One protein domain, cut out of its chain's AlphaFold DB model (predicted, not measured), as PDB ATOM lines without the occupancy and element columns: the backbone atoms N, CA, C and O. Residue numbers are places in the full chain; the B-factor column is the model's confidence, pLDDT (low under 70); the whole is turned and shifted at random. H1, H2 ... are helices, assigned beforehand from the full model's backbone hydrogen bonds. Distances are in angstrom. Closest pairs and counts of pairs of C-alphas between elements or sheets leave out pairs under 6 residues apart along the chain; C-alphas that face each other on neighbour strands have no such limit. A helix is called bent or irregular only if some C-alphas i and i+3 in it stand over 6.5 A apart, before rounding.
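AT A GLANCE: This is residues 7 to 97 and 287 to 308 of the 360 residues of the protein "Trypanosomal VSG domain containing protein, putative" of Trypanosoma equiperdum (UniProt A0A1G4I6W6). What shape do these atoms make? They make an open V: H7 and H8, two long helices side by side, are one arm; H3, with H2 across its far end and H1 near it, is the other; the short H4, H5 and H6 make the corner. What is it built of? The printed part has 113 residues with eight named helices, H1 to H8 in chain order, and no named strand: all helix. It is only just loose, close to compact, with a radius of gyration of the C-alphas of 16.2 A and spans of 43 by 41 by 24 A.

HOW THE PARTS SIT: What stands by H3, residues 38 to 52? H1, residues 7 to 10, is close but not clearly touching, the closest C-alphas being those of Lys 9 and Arg 48, 6.8 A. H2, residues 21 to 27, touches residues 38 to 42 alone, about perpendicular at 83 degrees, closest at C-alphas 21 and 38, 5.8 A. H4, residues 57 to 61, touches H3 only at the corner, closest at C-alphas 51 and 59, 5.2 A. What stands by H8, residues 287 to 307? H7, residues 75 to 93, touches it at a shallow tilt of 22 degrees, opposite ways, closest at C-alphas 92 and 288, 4.0 A. H5, residues 63 to 66, only just touches residues 306 to 307, with 3 pairs of C-alphas within 8 A; H6, residues 68 to 73, is close but not clearly touching, closest at C-alphas 70 and 306, 7.5 A. Are the backbones helical? Every O i to N i+4 pair is within hydrogen-bond range in H2, H4, H6, H7 and H8, and 9 of 11 in H3; H1 and H5 are too short for one.

IN THESE COORDINATES: Where are the anchors? H1 begins at C-alpha 7 (243.190, 252.458, 304.028), and H8 ends at C-alpha 307 (229.976, 266.963, 321.365). How long are the helices? H3 spans 21.7 A and is irregular, with C-alphas 39 and 42 7.3 A apart; H7 spans 26.2 A and H8 30.5 A.

THE WHOLE: How large is it? The C-alphas farthest apart, of Ala 69 and Thr 97, are 44.9 A apart. Is it whole? Residues 98 to 286 are not printed, and C-alphas 97 and 287 are 13.4 A apart; of the links printed whole, none is long. No printed residue is under 70 in pLDDT.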
ATOM      1  N   GLU A   7     242.964 252.744 305.450       90.12
ATOM      2  CA  GLU A   7     243.190 252.458 304.028       90.12
ATOM      3  C   GLU A   7     242.644 253.580 303.141       90.12
ATOM      4  O   GLU A   7     243.330 254.029 302.224       90.12
ATOM      5  N   TRP A   8     241.439 254.081 303.438       90.25
ATOM      6  CA  TRP A   8     240.846 255.188 302.688       90.25
ATOM      7  C   TRP A   8     241.632 256.487 302.873       90.25
ATOM      8  O   TRP A   8     241.901 257.196 301.907       90.25
ATOM      9  N   LYS A   9     242.045 256.806 304.104       91.56
ATOM     10  CA  LYS A   9     242.864 257.997 304.394       91.56
ATOM     11  C   LYS A   9     244.218 257.944 303.682       91.56
ATOM     12  O   LYS A   9     244.653 258.963 303.146       91.56
ATOM     13  N   ALA A  10     244.841 256.765 303.627       91.06
ATOM     14  CA  ALA A  10     246.141 256.552 302.995       91.06
ATOM     15  C   ALA A  10     246.142 256.835 301.481       91.06
ATOM     16  O   ALA A  10     247.201 257.136 300.921       91.06
ATOM     17  N   LEU A  11     244.976 256.799 300.821       89.94
ATOM     18  CA  LEU A  11     244.834 257.214 299.420       89.94
ATOM     19  C   LEU A  11     245.188 258.690 299.207       89.94
ATOM     20  O   LEU A  11     245.681 259.049 298.142       89.94
ATOM     21  N   PHE A  12     244.979 259.529 300.224       92.06
ATOM     22  CA  PHE A  12     245.146 260.984 300.154       92.06
ATOM     23  C   PHE A  12     246.378 261.486 300.922       92.06
ATOM     24  O   PHE A  12     246.661 262.678 300.923       92.06
ATOM     25  N   ASP A  13     247.127 260.594 301.577       89.38
ATOM     26  CA  ASP A  13     248.382 260.912 302.275       89.38
ATOM     27  C   ASP A  13     249.617 260.825 301.360       89.38
ATOM     28  O   ASP A  13     250.752 260.763 301.836       89.38
ATOM     29  N   LYS A  14     249.394 260.806 300.044       82.81
ATOM     30  CA  LYS A  14     250.431 260.714 299.016       82.81
ATOM     31  C   LYS A  14     251.170 262.045 298.852       82.81
ATOM     32  O   LYS A  14     250.579 263.104 299.074       82.81
ATOM     33  N   PRO A  15     252.457 262.018 298.474       80.38
ATOM     34  CA  PRO A  15     253.197 263.247 298.236       80.38
ATOM     35  C   PRO A  15     252.684 263.963 296.965       80.38
ATOM     36  O   PRO A  15     252.019 263.331 296.138       80.38
ATOM     37  N   PRO A  16     252.951 265.272 296.783       76.88
ATOM     38  CA  PRO A  16     252.373 266.081 295.695       76.88
ATOM     39  C   PRO A  16     252.607 265.509 294.286       76.88
ATOM     40  O   PRO A  16     251.752 265.587 293.398       76.88
ATOM     41  N   GLU A  17     253.756 264.875 294.074       78.19
ATOM     42  CA  GLU A  17     254.129 264.188 292.841       78.19
ATOM     43  C   GLU A  17     253.238 262.978 292.522       78.19
ATOM     44  O   GLU A  17     253.150 262.599 291.356       78.19
ATOM     45  N   GLU A  18     252.481 262.458 293.489       79.25
ATOM     46  CA  GLU A  18     251.526 261.355 293.331       79.25
ATOM     47  C   GLU A  18     250.066 261.739 293.629       79.25
ATOM     48  O   GLU A  18     249.174 260.915 293.443       79.25
ATOM     49  N   ALA A  19     249.812 262.977 294.062       83.12
ATOM     50  CA  ALA A  19     248.476 263.475 294.380       83.12
ATOM     51  C   ALA A  19     247.616 263.739 293.127       83.12
ATOM     52  O   ALA A  19     248.133 264.032 292.040       83.12
ATOM     53  N   GLY A  20     246.294 263.684 293.302       88.38
ATOM     54  CA  GLY A  20     245.296 263.933 292.266       88.38
ATOM     55  C   GLY A  20     244.700 262.678 291.615       88.38
ATOM     56  O   GLY A  20     245.349 261.644 291.440       88.38
ATOM     57  N   TRP A  21     243.440 262.811 291.187       90.19
ATOM     58  CA  TRP A  21     242.635 261.740 290.586       90.19
ATOM     59  C   TRP A  21     243.311 261.061 289.390       90.19
ATOM     60  O   TRP A  21     243.348 259.835 289.315       90.19
ATOM     61  N   HIS A  22     243.874 261.849 288.470       90.38
ATOM     62  CA  HIS A  22     244.490 261.331 287.246       90.38
ATOM     63  C   HIS A  22     245.664 260.391 287.550       90.38
ATOM     64  O   HIS A  22     245.728 259.284 287.025       90.38
ATOM     65  N   LYS A  23     246.544 260.773 288.484       89.56
ATOM     66  CA  LYS A  23     247.679 259.930 288.883       89.56
ATOM     67  C   LYS A  23     247.220 258.660 289.597       89.56
ATOM     68  O   LYS A  23     247.800 257.597 289.380       89.56
ATOM     69  N   PHE A  24     246.175 258.758 290.421       89.00
ATOM     70  CA  PHE A  24     245.569 257.598 291.069       89.00
ATOM     71  C   PHE A  24     245.000 256.613 290.039       89.00
ATOM     72  O   PHE A  24     245.340 255.429 290.068       89.00
ATOM     73  N   ILE A  25     244.173 257.085 289.100       90.12
ATOM     74  CA  ILE A  25     243.499 256.200 288.142       90.12
ATOM     75  C   ILE A  25     244.463 255.607 287.106       90.12
ATOM     76  O   ILE A  25     244.267 254.469 286.681       90.12
ATOM     77  N   ASP A  26     245.545 256.313 286.758       89.00
ATOM     78  CA  ASP A  26     246.593 255.795 285.870       89.00
ATOM     79  C   ASP A  26     247.406 254.664 286.521       89.00
ATOM     80  O   ASP A  26     247.776 253.701 285.848       89.00
ATOM     81  N   LYS A  27     247.624 254.717 287.844       87.38
ATOM     82  CA  LYS A  27     248.223 253.610 288.616       87.38
ATOM     83  C   LYS A  27     247.243 252.452 288.867       87.38
ATOM     84  O   LYS A  27     247.673 251.358 289.234       87.38
ATOM     85  N   HIS A  28     245.944 252.663 288.642       86.94
ATOM     86  CA  HIS A  28     244.882 251.669 288.822       86.94
ATOM     87  C   HIS A  28     243.999 251.536 287.566       86.94
ATOM     88  O   HIS A  28     242.786 251.770 287.620       86.94
ATOM     89  N   PRO A  29     244.571 251.121 286.417       85.06
ATOM     90  CA  PRO A  29     243.873 251.135 285.128       85.06
ATOM     91  C   PRO A  29     242.626 250.237 285.106       85.06
ATOM     92  O   PRO A  29     241.667 250.513 284.389       85.06
ATOM     93  N   ASN A  30     242.589 249.200 285.946       88.62
ATOM     94  CA  ASN A  30     241.442 248.308 286.132       88.62
ATOM     95  C   ASN A  30     240.207 248.992 286.755       88.62
ATOM     96  O   ASN A  30     239.109 248.434 286.691       88.62
ATOM     97  N   LEU A  31     240.377 250.162 287.377       87.06
ATOM     98  CA  LEU A  31     239.299 250.957 287.967       87.06
ATOM     99  C   LEU A  31     238.762 252.030 287.008       87.06
ATOM    100  O   LEU A  31     237.637 252.488 287.195       87.06
ATOM    101  N   LYS A  32     239.511 252.383 285.954       83.81
ATOM    102  CA  LYS A  32     239.198 253.486 285.026       83.81
ATOM    103  C   LYS A  32     237.840 253.351 284.332       83.81
ATOM    104  O   LYS A  32     237.181 254.350 284.080       83.81
ATOM    105  N   SER A  33     237.406 252.123 284.043       82.38
ATOM    106  CA  SER A  33     236.091 251.841 283.445       82.38
ATOM    107  C   SER A  33     234.972 251.620 284.468       82.38
ATOM    108  O   SER A  33     233.816 251.478 284.078       82.38
ATOM    109  N   LYS A  34     235.298 251.553 285.766       85.44
ATOM    110  CA  LYS A  34     234.367 251.159 286.834       85.44
ATOM    111  C   LYS A  34     233.949 252.319 287.726       85.44
ATOM    112  O   LYS A  34     232.842 252.303 288.252       85.44
ATOM    113  N   ILE A  35     234.832 253.294 287.923       87.00
ATOM    114  CA  ILE A  35     234.589 254.445 288.789       87.00
ATOM    115  C   ILE A  35     235.079 255.727 288.124       87.00
ATOM    116  O   ILE A  35     236.155 255.767 287.532       87.00
ATOM    117  N   ASN A  36     234.299 256.795 288.274       84.38
ATOM    118  CA  ASN A  36     234.758 258.149 288.013       84.38
ATOM    119  C   ASN A  36     234.479 259.013 289.246       84.38
ATOM    120  O   ASN A  36     233.336 259.387 289.505       84.38
ATOM    121  N   TRP A  37     235.530 259.302 290.012       87.69
ATOM    122  CA  TRP A  37     235.460 260.165 291.191       87.69
ATOM    123  C   TRP A  37     236.133 261.516 290.976       87.69
ATOM    124  O   TRP A  37     236.338 262.247 291.943       87.69
ATOM    125  N   GLU A  38     236.441 261.880 289.729       88.31
ATOM    126  CA  GLU A  38     237.131 263.126 289.386       88.31
ATOM    127  C   GLU A  38     236.490 264.348 290.059       88.31
ATOM    128  O   GLU A  38     237.167 265.111 290.745       88.31
ATOM    129  N   GLY A  39     235.161 264.466 289.968       84.44
ATOM    130  CA  GLY A  39     234.415 265.582 290.554       84.44
ATOM    131  C   GLY A  39     234.378 265.618 292.089       84.44
ATOM    132  O   GLY A  39     233.992 266.632 292.658       84.44
ATOM    133  N   SER A  40     234.754 264.534 292.777       86.19
ATOM    134  CA  SER A  40     234.754 264.444 294.252       86.19
ATOM    135  C   SER A  40     236.156 264.363 294.861       86.19
ATOM    136  O   SER A  40     236.330 264.659 296.043       86.19
ATOM    137  N   TRP A  41     237.166 263.998 294.068       90.44
ATOM    138  CA  TRP A  41     238.510 263.695 294.555       90.44
ATOM    139  C   TRP A  41     239.163 264.874 295.278       90.44
ATOM    140  O   TRP A  41     239.623 264.730 296.410       90.44
ATOM    141  N   GLN A  42     239.117 266.065 294.671       89.62
ATOM    142  CA  GLN A  42     239.686 267.275 295.265       89.62
ATOM    143  C   GLN A  42     239.037 267.611 296.616       89.62
ATOM    144  O   GLN A  42     239.709 268.049 297.551       89.62
ATOM    145  N   ALA A  43     237.725 267.388 296.749       88.88
ATOM    146  CA  ALA A  43     237.021 267.621 298.005       88.88
ATOM    147  C   ALA A  43     237.499 266.654 299.102       88.88
ATOM    148  O   ALA A  43     237.656 267.062 300.255       88.88
ATOM    149  N   TRP A  44     237.785 265.395 298.758       91.94
ATOM    150  CA  TRP A  44     238.332 264.418 299.700       91.94
ATOM    151  C   TRP A  44     239.783 264.710 300.092       91.94
ATOM    152  O   TRP A  44     240.102 264.599 301.276       91.94
ATOM    153  N   GLU A  45     240.634 265.158 299.165       91.62
ATOM    154  CA  GLU A  45     242.001 265.618 299.469       91.62
ATOM    155  C   GLU A  45     241.995 266.811 300.435       91.62
ATOM    156  O   GLU A  45     242.695 266.812 301.456       91.62
ATOM    157  N   ASN A  46     241.132 267.797 300.173       89.81
ATOM    158  CA  ASN A  46     240.953 268.950 301.053       89.81
ATOM    159  C   ASN A  46     240.444 268.510 302.437       89.81
ATOM    160  O   ASN A  46     240.958 268.956 303.466       89.81
ATOM    161  N   ALA A  47     239.482 267.582 302.482       90.50
ATOM    162  CA  ALA A  47     238.977 267.025 303.732       90.50
ATOM    163  C   ALA A  47     240.047 266.226 304.495       90.50
ATOM    164  O   ALA A  47     240.091 266.293 305.725       90.50
ATOM    165  N   ARG A  48     240.930 265.483 303.809       91.94
ATOM    166  CA  ARG A  48     242.063 264.792 304.449       91.94
ATOM    167  C   ARG A  48     243.026 265.793 305.056       91.94
ATOM    168  O   ARG A  48     243.350 265.662 306.233       91.94
ATOM    169  N   THR A  49     243.410 266.811 304.295       89.31
ATOM    170  CA  THR A  49     244.292 267.885 304.765       89.31
ATOM    171  C   THR A  49     243.731 268.550 306.023       89.31
ATOM    172  O   THR A  49     244.438 268.681 307.019       89.31
ATOM    173  N   ALA A  50     242.432 268.869 306.032       88.25
ATOM    174  CA  ALA A  50     241.760 269.504 307.167       88.25
ATOM    175  C   ALA A  50     241.601 268.606 308.411       88.25
ATOM    176  O   ALA A  50     241.300 269.114 309.489       88.25
ATOM    177  N   THR A  51     241.759 267.286 308.271       88.69
ATOM    178  CA  THR A  51     241.505 266.300 309.342       88.69
ATOM    179  C   THR A  51     242.763 265.558 309.793       88.69
ATOM    180  O   THR A  51     242.692 264.742 310.708       88.69
ATOM    181  N   LYS A  52     243.913 265.795 309.149       88.56
ATOM    182  CA  LYS A  52     245.180 265.104 309.431       88.56
ATOM    183  C   LYS A  52     245.934 265.681 310.624       88.56
ATOM    184  O   LYS A  52     246.462 264.912 311.419       88.56
ATOM    185  N   ASP A  53     246.007 267.005 310.718       87.81
ATOM    186  CA  ASP A  53     246.717 267.706 311.788       87.81
ATOM    187  C   ASP A  53     245.729 268.046 312.918       87.81
ATOM    188  O   ASP A  53     244.864 268.900 312.708       87.81
ATOM    189  N   PRO A  54     245.842 267.426 314.109       85.12
ATOM    190  CA  PRO A  54     244.908 267.652 315.213       85.12
ATOM    191  C   PRO A  54     244.925 269.097 315.732       85.12
ATOM    192  O   PRO A  54     244.000 269.520 316.419       85.12
ATOM    193  N   SER A  55     245.958 269.878 315.398       85.00
ATOM    194  CA  SER A  55     246.108 271.267 315.827       85.00
ATOM    195  C   SER A  55     245.537 272.294 314.842       85.00
ATOM    196  O   SER A  55     245.602 273.497 315.111       85.00
ATOM    197  N   LYS A  56     244.963 271.863 313.706       85.12
ATOM    198  CA  LYS A  56     244.484 272.759 312.639       85.12
ATOM    199  C   LYS A  56     243.081 272.412 312.145       85.12
ATOM    200  O   LYS A  56     242.620 271.280 312.250       85.12
ATOM    201  N   GLY A  57     242.422 273.419 311.566       83.56
ATOM    202  CA  GLY A  57     241.157 273.278 310.841       83.56
ATOM    203  C   GLY A  57     240.082 272.508 311.612       83.56
ATOM    204  O   GLY A  57     239.888 272.721 312.808       83.56
ATOM    205  N   TRP A  58     239.415 271.582 310.914       85.25
ATOM    206  CA  TRP A  58     238.340 270.754 311.467       85.25
ATOM    207  C   TRP A  58     238.762 269.994 312.727       85.25
ATOM    208  O   TRP A  58     238.008 269.956 313.694       85.25
ATOM    209  N   ALA A  59     239.962 269.409 312.741       84.94
ATOM    210  CA  ALA A  59     240.408 268.591 313.866       84.94
ATOM    211  C   ALA A  59     240.658 269.410 315.147       84.94
ATOM    212  O   ALA A  59     240.506 268.874 316.245       84.94
ATOM    213  N   LYS A  60     240.972 270.708 315.013       86.94
ATOM    214  CA  LYS A  60     241.030 271.664 316.131       86.94
ATOM    215  C   LYS A  60     239.642 272.146 316.555       86.94
ATOM    216  O   LYS A  60     239.390 272.315 317.742       86.94
ATOM    217  N   GLU A  61     238.761 272.420 315.592       86.06
ATOM    218  CA  GLU A  61     237.398 272.921 315.844       86.06
ATOM    219  C   GLU A  61     236.473 271.861 316.463       86.06
ATOM    220  O   GLU A  61     235.515 272.208 317.157       86.06
ATOM    221  N   GLN A  62     236.752 270.583 316.203       85.94
ATOM    222  CA  GLN A  62     236.018 269.420 316.705       85.94
ATOM    223  C   GLN A  62     237.006 268.413 317.315       85.94
ATOM    224  O   GLN A  62     237.256 267.359 316.720       85.94
ATOM    225  N   PRO A  63     237.613 268.720 318.477       86.00
ATOM    226  CA  PRO A  63     238.623 267.856 319.086       86.00
ATOM    227  C   PRO A  63     238.085 266.454 319.405       86.00
ATOM    228  O   PRO A  63     238.830 265.479 319.324       86.00
ATOM    229  N   GLU A  64     236.786 266.325 319.684       87.06
ATOM    230  CA  GLU A  64     236.105 265.051 319.923       87.06
ATOM    231  C   GLU A  64     236.093 264.138 318.689       87.06
ATOM    232  O   GLU A  64     235.962 262.924 318.823       87.06
ATOM    233  N   ALA A  65     236.274 264.686 317.482       84.69
ATOM    234  CA  ALA A  65     236.409 263.892 316.262       84.69
ATOM    235  C   ALA A  65     237.763 263.162 316.164       84.69
ATOM    236  O   ALA A  65     237.920 262.305 315.291       84.69
ATOM    237  N   ASN A  66     238.728 263.486 317.038       83.19
ATOM    238  CA  ASN A  66     240.004 262.771 317.155       83.19
ATOM    239  C   ASN A  66     239.905 261.531 318.067       83.19
ATOM    240  O   ASN A  66     240.792 260.677 318.028       83.19
ATOM    241  N   ASP A  67     238.834 261.399 318.860       86.31
ATOM    242  CA  ASP A  67     238.548 260.178 319.617       86.31
ATOM    243  C   ASP A  67     238.066 259.082 318.656       86.31
ATOM    244  O   ASP A  67     236.962 259.142 318.107       86.31
ATOM    245  N   LYS A  68     238.901 258.053 318.462       82.06
ATOM    246  CA  LYS A  68     238.606 256.936 317.556       82.06
ATOM    247  C   LYS A  68     237.343 256.170 317.953       82.06
ATOM    248  O   LYS A  68     236.594 255.773 317.064       82.06
ATOM    249  N   ALA A  69     237.085 255.961 319.243       84.75
ATOM    250  CA  ALA A  69     235.916 255.207 319.689       84.75
ATOM    251  C   ALA A  69     234.628 255.981 319.389       84.75
ATOM    252  O   ALA A  69     233.673 255.424 318.843       84.75
ATOM    253  N   LYS A  70     234.635 257.291 319.656       85.25
ATOM    254  CA  LYS A  70     233.507 258.173 319.338       85.25
ATOM    255  C   LYS A  70     233.284 258.308 317.832       85.25
ATOM    256  O   LYS A  70     232.151 258.216 317.363       85.25
ATOM    257  N   ALA A  71     234.364 258.472 317.072       83.75
ATOM    258  CA  ALA A  71     234.348 258.515 315.615       83.75
ATOM    259  C   ALA A  71     233.718 257.254 314.999       83.75
ATOM    260  O   ALA A  71     232.881 257.366 314.105       83.75
ATOM    261  N   ILE A  72     234.083 256.064 315.494       84.31
ATOM    262  CA  ILE A  72     233.508 254.789 315.039       84.31
ATOM    263  C   ILE A  72     232.023 254.703 315.410       84.31
ATOM    264  O   ILE A  72     231.206 254.360 314.559       84.31
ATOM    265  N   ALA A  73     231.651 255.073 316.639       87.88
ATOM    266  CA  ALA A  73     230.257 255.022 317.089       87.88
ATOM    267  C   ALA A  73     229.326 255.930 316.263       87.88
ATOM    268  O   ALA A  73     228.168 255.587 316.029       87.88
ATOM    269  N   LEU A  74     229.831 257.074 315.792       89.69
ATOM    270  CA  LEU A  74     229.077 258.019 314.962       89.69
ATOM    271  C   LEU A  74     229.099 257.684 313.465       89.69
ATOM    272  O   LEU A  74     228.381 258.324 312.697       89.69
ATOM    273  N   GLN A  75     229.884 256.699 313.020       88.62
ATOM    274  CA  GLN A  75     230.075 256.414 311.596       88.62
ATOM    275  C   GLN A  75     228.758 256.178 310.823       88.62
ATOM    276  O   GLN A  75     228.603 256.802 309.770       88.62
ATOM    277  N   PRO A  76     227.776 255.382 311.308       89.81
ATOM    278  CA  PRO A  76     226.518 255.179 310.581       89.81
ATOM    279  C   PRO A  76     225.723 256.476 310.393       89.81
ATOM    280  O   PRO A  76     225.237 256.761 309.300       89.81
ATOM    281  N   PHE A  77     225.651 257.299 311.443       91.44
ATOM    282  CA  PHE A  77     224.984 258.600 311.409       91.44
ATOM    283  C   PHE A  77     225.663 259.560 310.421       91.44
ATOM    284  O   PHE A  77     224.995 260.245 309.643       91.44
ATOM    285  N   LEU A  78     226.997 259.591 310.419       90.88
ATOM    286  CA  LEU A  78     227.775 260.452 309.528       90.88
ATOM    287  C   LEU A  78     227.653 260.032 308.065       90.88
ATOM    288  O   LEU A  78     227.608 260.909 307.208       90.88
ATOM    289  N   ASN A  79     227.577 258.730 307.778       89.81
ATOM    290  CA  ASN A  79     227.364 258.235 306.420       89.81
ATOM    291  C   ASN A  79     225.996 258.677 305.883       89.81
ATOM    292  O   ASN A  79     225.943 259.294 304.822       89.81
ATOM    293  N   ALA A  80     224.918 258.473 306.650       89.88
ATOM    294  CA  ALA A  80     223.577 258.920 306.261       89.88
ATOM    295  C   ALA A  80     223.513 260.446 306.064       89.88
ATOM    296  O   ALA A  80     222.996 260.941 305.064       89.88
ATOM    297  N   THR A  81     224.124 261.204 306.980       93.50
ATOM    298  CA  THR A  81     224.174 262.671 306.884       93.50
ATOM    299  C   THR A  81     224.994 263.144 305.680       93.50
ATOM    300  O   THR A  81     224.675 264.163 305.070       93.50
ATOM    301  N   ALA A  82     226.066 262.431 305.322       90.62
ATOM    302  CA  ALA A  82     226.894 262.770 304.169       90.62
ATOM    303  C   ALA A  82     226.149 262.557 302.843       90.62
ATOM    304  O   ALA A  82     226.292 263.381 301.941       90.62
ATOM    305  N   GLU A  83     225.342 261.501 302.726       89.56
ATOM    306  CA  GLU A  83     224.501 261.258 301.546       89.56
ATOM    307  C   GLU A  83     223.487 262.391 301.339       89.56
ATOM    308  O   GLU A  83     223.400 262.958 300.247       89.56
ATOM    309  N   GLU A  84     222.793 262.798 302.406       94.19
ATOM    310  CA  GLU A  84     221.867 263.933 302.369       94.19
ATOM    311  C   GLU A  84     222.592 265.244 302.022       94.19
ATOM    312  O   GLU A  84     222.152 266.005 301.156       94.19
ATOM    313  N   ALA A  85     223.758 265.483 302.628       94.25
ATOM    314  CA  ALA A  85     224.568 266.665 302.364       94.25
ATOM    315  C   ALA A  85     225.020 266.761 300.897       94.25
ATOM    316  O   ALA A  85     225.071 267.864 300.351       94.25
ATOM    317  N   VAL A  86     225.320 265.638 300.233       91.19
ATOM    318  CA  VAL A  86     225.667 265.622 298.800       91.19
ATOM    319  C   VAL A  86     224.479 266.050 297.940       91.19
ATOM    320  O   VAL A  86     224.656 266.843 297.010       91.19
ATOM    321  N   LEU A  87     223.271 265.570 298.251       92.19
ATOM    322  CA  LEU A  87     222.054 265.959 297.532       92.19
ATOM    323  C   LEU A  87     221.755 267.451 297.715       92.19
ATOM    324  O   LEU A  87     221.578 268.165 296.727       92.19
ATOM    325  N   LEU A  88     221.801 267.940 298.957       96.06
ATOM    326  CA  LEU A  88     221.592 269.355 299.275       96.06
ATOM    327  C   LEU A  88     222.663 270.251 298.649       96.06
ATOM    328  O   LEU A  88     222.347 271.315 298.123       96.06
ATOM    329  N   HIS A  89     223.928 269.824 298.647       93.88
ATOM    330  CA  HIS A  89     225.002 270.576 298.006       93.88
ATOM    331  C   HIS A  89     224.786 270.689 296.496       93.88
ATOM    332  O   HIS A  89     224.909 271.783 295.938       93.88
ATOM    333  N   ARG A  90     224.411 269.589 295.830       91.19
ATOM    334  CA  ARG A  90     224.067 269.607 294.403       91.19
ATOM    335  C   ARG A  90     222.899 270.553 294.145       91.19
ATOM    336  O   ARG A  90     222.988 271.382 293.246       91.19
ATOM    337  N   GLN A  91     221.845 270.468 294.951       93.44
ATOM    338  CA  GLN A  91     220.672 271.326 294.827       93.44
ATOM    339  C   GLN A  91     221.013 272.803 295.041       93.44
ATOM    340  O   GLN A  91     220.555 273.624 294.263       93.44
ATOM    341  N   ALA A  92     221.857 273.148 296.017       94.75
ATOM    342  CA  ALA A  92     222.263 274.526 296.302       94.75
ATOM    343  C   ALA A  92     223.160 275.142 295.208       94.75
ATOM    344  O   ALA A  92     223.143 276.356 294.977       94.75
ATOM    345  N   THR A  93     223.960 274.321 294.526       91.50
ATOM    346  CA  THR A  93     224.974 274.787 293.563       91.50
ATOM    347  C   THR A  93     224.537 274.703 292.106       91.50
ATOM    348  O   THR A  93     225.059 275.451 291.281       91.50
ATOM    349  N   THR A  94     223.568 273.848 291.782       90.62
ATOM    350  CA  THR A  94     223.102 273.657 290.405       90.62
ATOM    351  C   THR A  94     222.063 274.714 290.046       90.62
ATOM    352  O   THR A  94     221.038 274.851 290.713       90.62
ATOM    353  N   GLU A  95     222.313 275.473 288.979       90.56
ATOM    354  CA  GLU A  95     221.291 276.348 288.404       90.56
ATOM    355  C   GLU A  95     220.184 275.507 287.750       90.56
ATOM    356  O   GLU A  95     220.462 274.497 287.105       90.56
ATOM    357  N   GLY A  96     218.925 275.931 287.896       90.62
ATOM    358  CA  GLY A  96     217.813 275.309 287.181       90.62
ATOM    359  C   GLY A  96     217.987 275.399 285.662       90.62
ATOM    360  O   GLY A  96     218.622 276.325 285.145       90.62
ATOM    361  N   THR A  97     217.397 274.445 284.946       92.25
ATOM    362  CA  THR A  97     217.484 274.352 283.485       92.25
ATOM    363  C   THR A  97     216.134 274.564 282.800       92.25
ATOM    364  O   THR A  97     215.060 274.302 283.354       92.25
ATOM    365  N   THR A 287     214.722 277.673 296.234       94.31
ATOM    366  CA  THR A 287     215.022 276.254 296.474       94.31
ATOM    367  C   THR A 287     216.513 276.025 296.778       94.31
ATOM    368  O   THR A 287     216.871 275.191 297.613       94.31
ATOM    369  N   ARG A 288     217.407 276.769 296.114       95.56
ATOM    370  CA  ARG A 288     218.857 276.716 296.355       95.56
ATOM    371  C   ARG A 288     219.227 277.277 297.724       95.56
ATOM    372  O   ARG A 288     220.035 276.668 298.425       95.56
ATOM    373  N   ASP A 289     218.620 278.392 298.118       96.56
ATOM    374  CA  ASP A 289     218.840 279.016 299.426       96.56
ATOM    375  C   ASP A 289     218.332 278.132 300.573       96.56
ATOM    376  O   ASP A 289     218.960 278.042 301.631       96.56
ATOM    377  N   GLU A 290     217.205 277.447 300.381       96.69
ATOM    378  CA  GLU A 290     216.704 276.429 301.311       96.69
ATOM    379  C   GLU A 290     217.675 275.262 301.457       96.69
ATOM    380  O   GLU A 290     218.040 274.912 302.581       96.69
ATOM    381  N   ALA A 291     218.166 274.718 300.343       97.12
ATOM    382  CA  ALA A 291     219.142 273.636 300.373       97.12
ATOM    383  C   ALA A 291     220.458 274.059 301.053       97.12
ATOM    384  O   ALA A 291     221.023 273.302 301.843       97.12
ATOM    385  N   ALA A 292     220.922 275.290 300.818       97.19
ATOM    386  CA  ALA A 292     222.101 275.842 301.481       97.19
ATOM    387  C   ALA A 292     221.899 275.996 302.999       97.19
ATOM    388  O   ALA A 292     222.802 275.682 303.783       97.19
ATOM    389  N   ARG A 293     220.711 276.440 303.432       97.62
ATOM    390  CA  ARG A 293     220.345 276.508 304.856       97.62
ATOM    391  C   ARG A 293     220.290 275.118 305.487       97.62
ATOM    392  O   ARG A 293     220.913 274.916 306.526       97.62
ATOM    393  N   ALA A 294     219.631 274.156 304.845       97.38
ATOM    394  CA  ALA A 294     219.563 272.774 305.319       97.38
ATOM    395  C   ALA A 294     220.960 272.140 305.436       97.38
ATOM    396  O   ALA A 294     221.285 271.528 306.451       97.38
ATOM    397  N   LEU A 295     221.843 272.382 304.461       96.56
ATOM    398  CA  LEU A 295     223.228 271.910 304.501       96.56
ATOM    399  C   LEU A 295     224.004 272.486 305.699       96.56
ATOM    400  O   LEU A 295     224.784 271.781 306.346       96.56
ATOM    401  N   LYS A 296     223.775 273.763 306.030       95.94
ATOM    402  CA  LYS A 296     224.349 274.391 307.228       95.94
ATOM    403  C   LYS A 296     223.821 273.740 308.510       95.94
ATOM    404  O   LYS A 296     224.609 273.487 309.422       95.94
ATOM    405  N   GLU A 297     222.532 273.417 308.570       95.81
ATOM    406  CA  GLU A 297     221.947 272.725 309.723       95.81
ATOM    407  C   GLU A 297     222.453 271.289 309.886       95.81
ATOM    408  O   GLU A 297     222.732 270.865 311.012       95.81
ATOM    409  N   LEU A 298     222.681 270.557 308.791       95.75
ATOM    410  CA  LEU A 298     223.338 269.249 308.853       95.75
ATOM    411  C   LEU A 298     224.751 269.362 309.428       95.75
ATOM    412  O   LEU A 298     225.101 268.619 310.347       95.75
ATOM    413  N   ARG A 299     225.547 270.344 308.980       91.88
ATOM    414  CA  ARG A 299     226.879 270.610 309.558       91.88
ATOM    415  C   ARG A 299     226.797 270.880 311.065       91.88
ATOM    416  O   ARG A 299     227.615 270.358 311.832       91.88
ATOM    417  N   ASN A 300     225.832 271.691 311.498       91.75
ATOM    418  CA  ASN A 300     225.623 271.995 312.914       91.75
ATOM    419  C   ASN A 300     225.237 270.738 313.703       91.75
ATOM    420  O   ASN A 300     225.751 270.516 314.797       91.75
ATOM    421  N   THR A 301     224.372 269.898 313.139       93.50
ATOM    422  CA  THR A 301     223.923 268.642 313.752       93.50
ATOM    423  C   THR A 301     225.078 267.668 313.931       93.50
ATOM    424  O   THR A 301     225.297 267.196 315.043       93.50
ATOM    425  N   VAL A 302     225.896 267.468 312.894       91.12
ATOM    426  CA  VAL A 302     227.131 266.674 312.982       91.12
ATOM    427  C   VAL A 302     228.039 267.184 314.097       91.12
ATOM    428  O   VAL A 302     228.516 266.406 314.920       91.12
ATOM    429  N   SER A 303     228.236 268.500 314.169       89.19
ATOM    430  CA  SER A 303     229.068 269.120 315.205       89.19
ATOM    431  C   SER A 303     228.512 268.893 316.619       89.19
ATOM    432  O   SER A 303     229.278 268.684 317.556       89.19
ATOM    433  N   ARG A 304     227.183 268.919 316.802       90.50
ATOM    434  CA  ARG A 304     226.549 268.629 318.100       90.50
ATOM    435  C   ARG A 304     226.688 267.162 318.492       90.50
ATOM    436  O   ARG A 304     226.977 266.885 319.650       90.50
ATOM    437  N   GLU A 305     226.536 266.239 317.548       90.94
ATOM    438  CA  GLU A 305     226.679 264.802 317.806       90.94
ATOM    439  C   GLU A 305     228.107 264.435 318.230       90.94
ATOM    440  O   GLU A 305     228.297 263.689 319.191       90.94
ATOM    441  N   PHE A 306     229.123 265.060 317.626       88.06
ATOM    442  CA  PHE A 306     230.503 264.938 318.105       88.06
ATOM    443  C   PHE A 306     230.709 265.476 319.522       88.06
ATOM    444  O   PHE A 306     231.588 264.986 320.220       88.06
ATOM    445  N   LYS A 307     229.898 266.423 319.996       87.88
ATOM    446  CA  LYS A 307     229.976 266.963 321.365       87.88
ATOM    447  C   LYS A 307     229.087 266.225 322.360       87.88
ATOM    448  O   LYS A 307     229.276 266.368 323.565       87.88
ATOM    449  N   ARG A 308     228.148 265.400 321.888       86.81
ATOM    450  CA  ARG A 308     227.220 264.665 322.753       86.81
ATOM    451  C   ARG A 308     227.997 263.717 323.681       86.81
ATOM    452  O   ARG A 308     228.857 262.979 323.187       86.81
TER     453      ARG A 308